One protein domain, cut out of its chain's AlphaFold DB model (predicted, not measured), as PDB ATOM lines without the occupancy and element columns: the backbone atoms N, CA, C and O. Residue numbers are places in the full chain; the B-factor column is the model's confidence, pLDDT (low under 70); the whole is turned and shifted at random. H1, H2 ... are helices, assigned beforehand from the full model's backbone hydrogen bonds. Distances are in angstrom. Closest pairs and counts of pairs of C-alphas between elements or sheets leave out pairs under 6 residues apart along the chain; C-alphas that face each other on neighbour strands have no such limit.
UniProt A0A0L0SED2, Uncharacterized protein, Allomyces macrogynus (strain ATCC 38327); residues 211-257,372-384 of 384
ATOM      1  N   ASN A 211      53.935  49.166 -38.282       85.56
ATOM      2  CA  ASN A 211      53.568  47.932 -37.594       85.56
ATOM      3  C   ASN A 211      52.074  47.635 -37.820       85.56
ATOM      4  O   ASN A 211      51.225  48.378 -37.325       85.56
ATOM      5  N   ASP A 212      51.775  46.558 -38.547       95.06
ATOM      6  CA  ASP A 212      50.422  46.053 -38.810       95.06
ATOM      7  C   ASP A 212      50.126  44.850 -37.900       95.06
ATOM      8  O   ASP A 212      50.926  43.911 -37.821       95.06
ATOM      9  N   THR A 213      48.970  44.847 -37.231       96.38
ATOM     10  CA  THR A 213      48.577  43.775 -36.300       96.38
ATOM     11  C   THR A 213      48.529  42.393 -36.920       96.38
ATOM     12  O   THR A 213      48.756  41.405 -36.215       96.38
ATOM     13  N   CYS A 214      48.267  42.282 -38.224       95.88
ATOM     14  CA  CYS A 214      48.256  40.973 -38.870       95.88
ATOM     15  C   CYS A 214      49.646  40.310 -38.877       95.88
ATOM     16  O   CYS A 214      49.726  39.079 -38.879       95.88
ATOM     17  N   TYR A 215      50.739  41.081 -38.793       96.56
ATOM     18  CA  TYR A 215      52.088  40.518 -38.725       96.56
ATOM     19  C   TYR A 215      52.361  39.782 -37.417       96.56
ATOM     20  O   TYR A 215      53.077  38.783 -37.448       96.56
ATOM     21  N   SER A 216      51.738  40.168 -36.297       96.12
ATOM     22  CA  SER A 216      51.838  39.399 -35.048       96.12
ATOM     23  C   SER A 216      51.354  37.955 -35.226       96.12
ATOM     24  O   SER A 216      51.912  37.043 -34.619       96.12
ATOM     25  N   PHE A 217      50.351  37.727 -36.083       96.81
ATOM     26  CA  PHE A 217      49.892  36.383 -36.427       96.81
ATOM     27  C   PHE A 217      50.813  35.708 -37.446       96.81
ATOM     28  O   PHE A 217      51.282  34.604 -37.191       96.81
ATOM     29  N   TRP A 218      51.093  36.355 -38.583       97.12
ATOM     30  CA  TRP A 218      51.868  35.731 -39.662       97.12
ATOM     31  C   TRP A 218      53.301  35.390 -39.242       97.12
ATOM     32  O   TRP A 218      53.767  34.278 -39.496       97.12
ATOM     33  N   ILE A 219      53.983  36.310 -38.556       96.44
ATOM     34  CA  ILE A 219      55.347  36.096 -38.059       96.44
ATOM     35  C   ILE A 219      55.327  35.089 -36.906       96.44
ATOM     36  O   ILE A 219      56.116  34.148 -36.913       96.44
ATOM     37  N   GLY A 220      54.385  35.220 -35.964       97.12
ATOM     38  CA  GLY A 220      54.258  34.291 -34.837       97.12
ATOM     39  C   GLY A 220      53.983  32.849 -35.269       97.12
ATOM     40  O   GLY A 220      54.627  31.927 -34.777       97.12
ATOM     41  N   ALA A 221      53.082  32.641 -36.232       96.62
ATOM     42  CA  ALA A 221      52.799  31.320 -36.787       96.62
ATOM     43  C   ALA A 221      54.010  30.740 -37.532       96.62
ATOM     44  O   ALA A 221      54.315  29.559 -37.380       96.62
ATOM     45  N   SER A 222      54.723  31.570 -38.298       97.62
ATOM     46  CA  SER A 222      55.923  31.145 -39.028       97.62
ATOM     47  C   SER A 222      57.048  30.730 -38.081       97.62
ATOM     48  O   SER A 222      57.639  29.671 -38.264       97.62
ATOM     49  N   LEU A 223      57.298  31.510 -37.027       97.06
ATOM     50  CA  LEU A 223      58.306  31.179 -36.018       97.06
ATOM     51  C   LEU A 223      57.922  29.956 -35.183       97.06
ATOM     52  O   LEU A 223      58.790  29.152 -34.859       97.06
ATOM     53  N   ALA A 224      56.633  29.750 -34.903       96.88
ATOM     54  CA  ALA A 224      56.168  28.530 -34.249       96.88
ATOM     55  C   ALA A 224      56.411  27.272 -35.106       96.88
ATOM     56  O   ALA A 224      56.784  26.237 -34.565       96.88
ATOM     57  N   MET A 225      56.245  27.350 -36.435       96.06
ATOM     58  CA  MET A 225      56.560  26.229 -37.339       96.06
ATOM     59  C   MET A 225      58.059  25.905 -37.396       96.06
ATOM     60  O   MET A 225      58.422  24.772 -37.701       96.06
ATOM     61  N   LEU A 226      58.913  26.887 -37.108       97.81
ATOM     62  CA  LEU A 226      60.371  26.750 -37.094       97.81
ATOM     63  C   LEU A 226      60.940  26.417 -35.704       97.81
ATOM     64  O   LEU A 226      62.157  26.394 -35.560       97.81
ATOM     65  N   ASP A 227      60.084  26.189 -34.700       97.25
ATOM     66  CA  ASP A 227      60.476  26.027 -33.289       97.25
ATOM     67  C   ASP A 227      61.361  27.183 -32.773       97.25
ATOM     68  O   ASP A 227      62.292  26.993 -31.999       97.25
ATOM     69  N   ALA A 228      61.070  28.402 -33.240       97.94
ATOM     70  CA  ALA A 228      61.829  29.625 -32.969       97.94
ATOM     71  C   ALA A 228      60.938  30.737 -32.377       97.94
ATOM     72  O   ALA A 228      61.125  31.930 -32.634       97.94
ATOM     73  N   LEU A 229      59.885  30.352 -31.641       97.00
ATOM     74  CA  LEU A 229      58.918  31.291 -31.058       97.00
ATOM     75  C   LEU A 229      59.519  32.121 -29.909       97.00
ATOM     76  O   LEU A 229      59.030  33.207 -29.610       97.00
ATOM     77  N   ASP A 230      60.594  31.625 -29.304       97.69
ATOM     78  CA  ASP A 230      61.406  32.290 -28.283       97.69
ATOM     79  C   ASP A 230      62.115  33.558 -28.792       97.69
ATOM     80  O   ASP A 230      62.502  34.407 -27.989       97.69
ATOM     81  N   LEU A 231      62.226  33.737 -30.113       96.75
ATOM     82  CA  LEU A 231      62.735  34.967 -30.727       96.75
ATOM     83  C   LEU A 231      61.748  36.145 -30.654       96.75
ATOM     84  O   LEU A 231      62.150  37.294 -30.856       96.75
ATOM     85  N   ILE A 232      60.462  35.891 -30.384       97.62
ATOM     86  CA  ILE A 232      59.479  36.948 -30.121       97.62
ATOM     87  C   ILE A 232      59.478  37.244 -28.625       97.62
ATOM     88  O   ILE A 232      59.230  36.357 -27.818       97.62
ATOM     89  N   ASP A 233      59.639  38.516 -28.263       97.69
ATOM     90  CA  ASP A 233      59.335  39.000 -26.915       97.69
ATOM     91  C   ASP A 233      57.804  38.962 -26.701       97.69
ATOM     92  O   ASP A 233      57.079  39.778 -27.297       97.69
ATOM     93  N   PRO A 234      57.276  38.001 -25.911       95.81
ATOM     94  CA  PRO A 234      55.837  37.784 -25.812       95.81
ATOM     95  C   PRO A 234      55.135  38.957 -25.126       95.81
ATOM     96  O   PRO A 234      54.012  39.296 -25.506       95.81
ATOM     97  N   ASP A 235      55.804  39.620 -24.181       97.44
ATOM     98  CA  ASP A 235      55.249  40.737 -23.422       97.44
ATOM     99  C   ASP A 235      55.126  41.979 -24.306       97.44
ATOM    100  O   ASP A 235      54.078  42.633 -24.325       97.44
ATOM    101  N   LYS A 236      56.148  42.276 -25.123       96.19
ATOM    102  CA  LYS A 236      56.068  43.377 -26.100       96.19
ATOM    103  C   LYS A 236      54.999  43.131 -27.160       96.19
ATOM    104  O   LYS A 236      54.264  44.061 -27.498       96.19
ATOM    105  N   ASN A 237      54.885  41.906 -27.675       96.56
ATOM    106  CA  ASN A 237      53.858  41.575 -28.664       96.56
ATOM    107  C   ASN A 237      52.445  41.672 -28.063       96.56
ATOM    108  O   ASN A 237      51.536  42.195 -28.707       96.56
ATOM    109  N   ALA A 238      52.257  41.235 -26.815       96.19
ATOM    110  CA  ALA A 238      50.979  41.363 -26.124       96.19
ATOM    111  C   ALA A 238      50.613  42.829 -25.854       96.19
ATOM    112  O   ALA A 238      49.500  43.242 -26.177       96.19
ATOM    113  N   LEU A 239      51.550  43.640 -25.346       96.75
ATOM    114  CA  LEU A 239      51.347  45.082 -25.156       96.75
ATOM    115  C   LEU A 239      51.006  45.787 -26.472       96.75
ATOM    116  O   LEU A 239      50.096  46.622 -26.504       96.75
ATOM    117  N   TYR A 240      51.683  45.416 -27.562       96.31
ATOM    118  CA  TYR A 240      51.348  45.891 -28.896       96.31
ATOM    119  C   TYR A 240      49.908  45.513 -29.252       96.31
ATOM    120  O   TYR A 240      49.111  46.418 -29.460       96.31
ATOM    121  N   LEU A 241      49.509  44.240 -29.210       95.94
ATOM    122  CA  LEU A 241      48.134  43.823 -29.531       95.94
ATOM    123  C   LEU A 241      47.074  44.494 -28.639       95.94
ATOM    124  O   LEU A 241      46.018  44.895 -29.131       95.94
ATOM    125  N   CYS A 242      47.357  44.686 -27.350       96.00
ATOM    126  CA  CYS A 242      46.483  45.420 -26.435       96.00
ATOM    127  C   CYS A 242      46.296  46.881 -26.864       96.00
ATOM    128  O   CYS A 242      45.171  47.379 -26.825       96.00
ATOM    129  N   SER A 243      47.358  47.549 -27.328       95.94
ATOM    130  CA  SER A 243      47.279  48.930 -27.839       95.94
ATOM    131  C   SER A 243      46.419  49.069 -29.101       95.94
ATOM    132  O   SER A 243      45.983  50.165 -29.432       95.94
ATOM    133  N   GLN A 244      46.162  47.956 -29.794       96.69
ATOM    134  CA  GLN A 244      45.410  47.907 -31.049       96.69
ATOM    135  C   GLN A 244      43.937  47.552 -30.837       96.69
ATOM    136  O   GLN A 244      43.158  47.511 -31.791       96.69
ATOM    137  N   ARG A 245      43.525  47.287 -29.594       95.62
ATOM    138  CA  ARG A 245      42.140  46.957 -29.262       95.62
ATOM    139  C   ARG A 245      41.262  48.198 -29.366       95.62
ATOM    140  O   ARG A 245      41.535  49.224 -28.750       95.62
ATOM    141  N   THR A 246      40.166  48.092 -30.109       94.75
ATOM    142  CA  THR A 246      39.254  49.229 -30.294       94.75
ATOM    143  C   THR A 246      38.133  49.242 -29.258       94.75
ATOM    144  O   THR A 246      37.793  48.205 -28.679       94.75
ATOM    145  N   LEU A 247      37.526  50.415 -29.036       91.31
ATOM    146  CA  LEU A 247      36.434  50.602 -28.070       91.31
ATOM    147  C   LEU A 247      35.227  49.686 -28.348       91.31
ATOM    148  O   LEU A 247      34.544  49.264 -27.420       91.31
ATOM    149  N   PHE A 248      34.978  49.353 -29.617       92.31
ATOM    150  CA  PHE A 248      33.843  48.526 -30.044       92.31
ATOM    151  C   PHE A 248      34.168  47.024 -30.103       92.31
ATOM    152  O   PHE A 248      33.325  46.228 -30.517       92.31
ATOM    153  N   GLY A 249      35.372  46.627 -29.679       92.50
ATOM    154  CA  GLY A 249      35.890  45.270 -29.834       92.50
ATOM    155  C   GLY A 249      36.674  45.073 -31.136       92.50
ATOM    156  O   GLY A 249      36.620  45.884 -32.058       92.50
ATOM    157  N   GLY A 250      37.445  43.988 -31.197       94.75
ATOM    158  CA  GLY A 250      38.363  43.712 -32.308       94.75
ATOM    159  C   GLY A 250      39.699  44.459 -32.212       94.75
ATOM    160  O   GLY A 250      39.917  45.269 -31.307       94.75
ATOM    161  N   LEU A 251      40.595  44.141 -33.150       95.19
ATOM    162  CA  LEU A 251      41.928  44.729 -33.289       95.19
ATOM    163  C   LEU A 251      41.975  45.590 -34.555       95.19
ATOM    164  O   LEU A 251      41.487  45.167 -35.605       95.19
ATOM    165  N   SER A 252      42.536  46.791 -34.446       94.88
ATOM    166  CA  SER A 252      42.815  47.648 -35.595       94.88
ATOM    167  C   SER A 252      44.143  47.285 -36.254       94.88
ATOM    168  O   SER A 252      44.941  46.555 -35.671       94.88
ATOM    169  N   LYS A 253      44.383  47.776 -37.472       93.81
ATOM    170  CA  LYS A 253      45.658  47.572 -38.180       93.81
ATOM    171  C   LYS A 253      46.805  48.278 -37.452       93.81
ATOM    172  O   LYS A 253      47.840  47.676 -37.193       93.81
ATOM    173  N   ASP A 254      46.577  49.538 -37.119       91.94
ATOM    174  CA  ASP A 254      47.445  50.398 -36.324       91.94
ATOM    175  C   ASP A 254      46.605  51.254 -35.349       91.94
ATOM    176  O   ASP A 254      45.379  51.355 -35.491       91.94
ATOM    177  N   ALA A 255      47.261  51.887 -34.368       86.06
ATOM    178  CA  ALA A 255      46.590  52.594 -33.269       86.06
ATOM    179  C   ALA A 255      45.780  53.816 -33.738       86.06
ATOM    180  O   ALA A 255      44.950  54.338 -32.994       86.06
ATOM    181  N   THR A 256      46.041  54.289 -34.957       85.81
ATOM    182  CA  THR A 256      45.400  55.462 -35.558       85.81
ATOM    183  C   THR A 256      44.317  55.096 -36.568       85.81
ATOM    184  O   THR A 256      43.435  55.903 -36.858       85.81
ATOM    185  N   SER A 257      44.361  53.876 -37.093       82.75
ATOM    186  CA  SER A 257      43.425  53.375 -38.081       82.75
ATOM    187  C   SER A 257      42.102  52.981 -37.415       82.75
ATOM    188  O   SER A 257      42.097  52.433 -36.306       82.75
ATOM    189  N   CYS A 372      46.664  32.435 -29.684       40.69
ATOM    190  CA  CYS A 372      45.900  33.695 -29.608       40.69
ATOM    191  C   CYS A 372      45.165  33.890 -28.271       40.69
ATOM    192  O   CYS A 372      45.003  35.018 -27.807       40.69
ATOM    193  N   HIS A 373      44.710  32.805 -27.636       42.69
ATOM    194  CA  HIS A 373      43.928  32.892 -26.400       42.69
ATOM    195  C   HIS A 373      44.812  33.063 -25.150       42.69
ATOM    196  O   HIS A 373      44.354  33.604 -24.144       42.69
ATOM    197  N   PHE A 374      46.067  32.613 -25.201       39.34
ATOM    198  CA  PHE A 374      47.035  32.694 -24.107       39.34
ATOM    199  C   PHE A 374      47.721  34.062 -24.083       39.34
ATOM    200  O   PHE A 374      47.807  34.656 -23.015       39.34
ATOM    201  N   ILE A 375      48.080  34.623 -25.247       45.09
ATOM    202  CA  ILE A 375      48.715  35.951 -25.334       45.09
ATOM    203  C   ILE A 375      47.766  37.056 -24.833       45.09
ATOM    204  O   ILE A 375      48.149  37.860 -23.990       45.09
ATOM    205  N   CYS A 376      46.494  37.061 -25.249       40.53
ATOM    206  CA  CYS A 376      45.540  38.074 -24.766       40.53
ATOM    207  C   CYS A 376      45.155  37.901 -23.285       40.53
ATOM    208  O   CYS A 376      44.913  38.887 -22.594       40.53
ATOM    209  N   ARG A 377      45.069  36.661 -22.782       36.97
ATOM    210  CA  ARG A 377      44.602  36.389 -21.410       36.97
ATOM    211  C   ARG A 377      45.708  36.519 -20.358       36.97
ATOM    212  O   ARG A 377      45.386  36.754 -19.199       36.97
ATOM    213  N   ALA A 378      46.978  36.375 -20.742       38.53
ATOM    214  CA  ALA A 378      48.114  36.571 -19.841       38.53
ATOM    215  C   ALA A 378      48.387  38.061 -19.548       38.53
ATOM    216  O   ALA A 378      48.739  38.392 -18.420       38.53
ATOM    217  N   SER A 379      48.170  38.960 -20.517       41.44
ATOM    218  CA  SER A 379      48.477  40.395 -20.351       41.44
ATOM    219  C   SER A 379      47.278  41.266 -19.967       41.44
ATOM    220  O   SER A 379      47.457  42.296 -19.321       41.44
ATOM    221  N   CYS A 380      46.048  40.863 -20.295       42.91
ATOM    222  CA  CYS A 380      44.845  41.503 -19.767       42.91
ATOM    223  C   CYS A 380      44.323  40.667 -18.597       42.91
ATOM    224  O   CYS A 380      43.552  39.727 -18.796       42.91
ATOM    225  N   GLY A 381      44.765  40.991 -17.376       33.44
ATOM    226  CA  GLY A 381      44.223  40.406 -16.149       33.44
ATOM    227  C   GLY A 381      42.689  40.425 -16.137       33.44
ATOM    228  O   GLY A 381      42.060  41.207 -16.844       33.44
ATOM    229  N   SER A 382      42.089  39.549 -15.334       35.75
ATOM    230  CA  SER A 382      40.662  39.179 -15.284       35.75
ATOM    231  C   SER A 382      39.634  40.297 -14.988       35.75
ATOM    232  O   SER A 382      38.536  39.998 -14.529       35.75
ATOM    233  N   GLY A 383      39.952  41.563 -15.242       38.88
ATOM    234  CA  GLY A 383      39.036  42.699 -15.220       38.88
ATOM    235  C   GLY A 383      39.046  43.433 -16.561       38.88
ATOM    236  O   GLY A 383      39.781  44.402 -16.729       38.88
ATOM    237  N   CYS A 384      38.234  42.960 -17.504       35.56
ATOM    238  CA  CYS A 384      37.811  43.670 -18.713       35.56
ATOM    239  C   CYS A 384      36.388  43.241 -19.057       35.56
ATOM    240  O   CYS A 384      36.172  42.010 -19.138       35.56
TER     241      CYS A 384
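What this domain is: This is residues 211 to 257 and 372 to 384 of the 384 residues of an uncharacterized protein of Allomyces macrogynus (strain ATCC 38327) (UniProt A0A0L0SED2). H1 runs out, the chain turns and folds back through H2, and H3 crosses H2; residues 244 to 257, with no named element, follow H2. The printed part has 60 residues with three named helices, in the order H1, H2, H3, and no named strand: all helix. It is compact, with a radius of gyration of the C-alphas of 12.0 A, and spans 35 by 27 by 15 A.

How they stand to each other: H1, residues 213 to 225, and H2, residues 234 to 243, form a helical hairpin, opposite ways at a shallow tilt of 23 degrees. They only just touch, with 3 pairs of C-alphas within 8 A, H1 with residues 213 to 216 alone; the closest C-alphas, of Thr 213 and Leu 241, are 6.8 A apart. H3, residues 372 to 379, touches H2 about perpendicular, at 90 degrees; their closest C-alphas, of Ala 238 and Ile 375, are 5.9 A apart. H1 and H3 are only just apart, closest C-alphas 8.3 A. Every O i to N i+4 pair is within hydrogen-bond range in H2, 8 of 9 in H1, 2 of 4 in H3.

Where its parts are: From first to last C-alpha, H1 measures 19.3 A from (48.577, 43.775, -36.300), H2 14.2 A, and H3 11.7 A to (48.477, 40.395, -20.351).

The domain as a whole: The C-alphas farthest apart, of Leu 226 and Phe 248, are 35.0 A apart. Residues 258 to 371 are not printed; C-alphas 257 and 372 are 21.6 A apart across this cut. The H1 to H2 link is short. Residues 372 to 384 have pLDDT under 70.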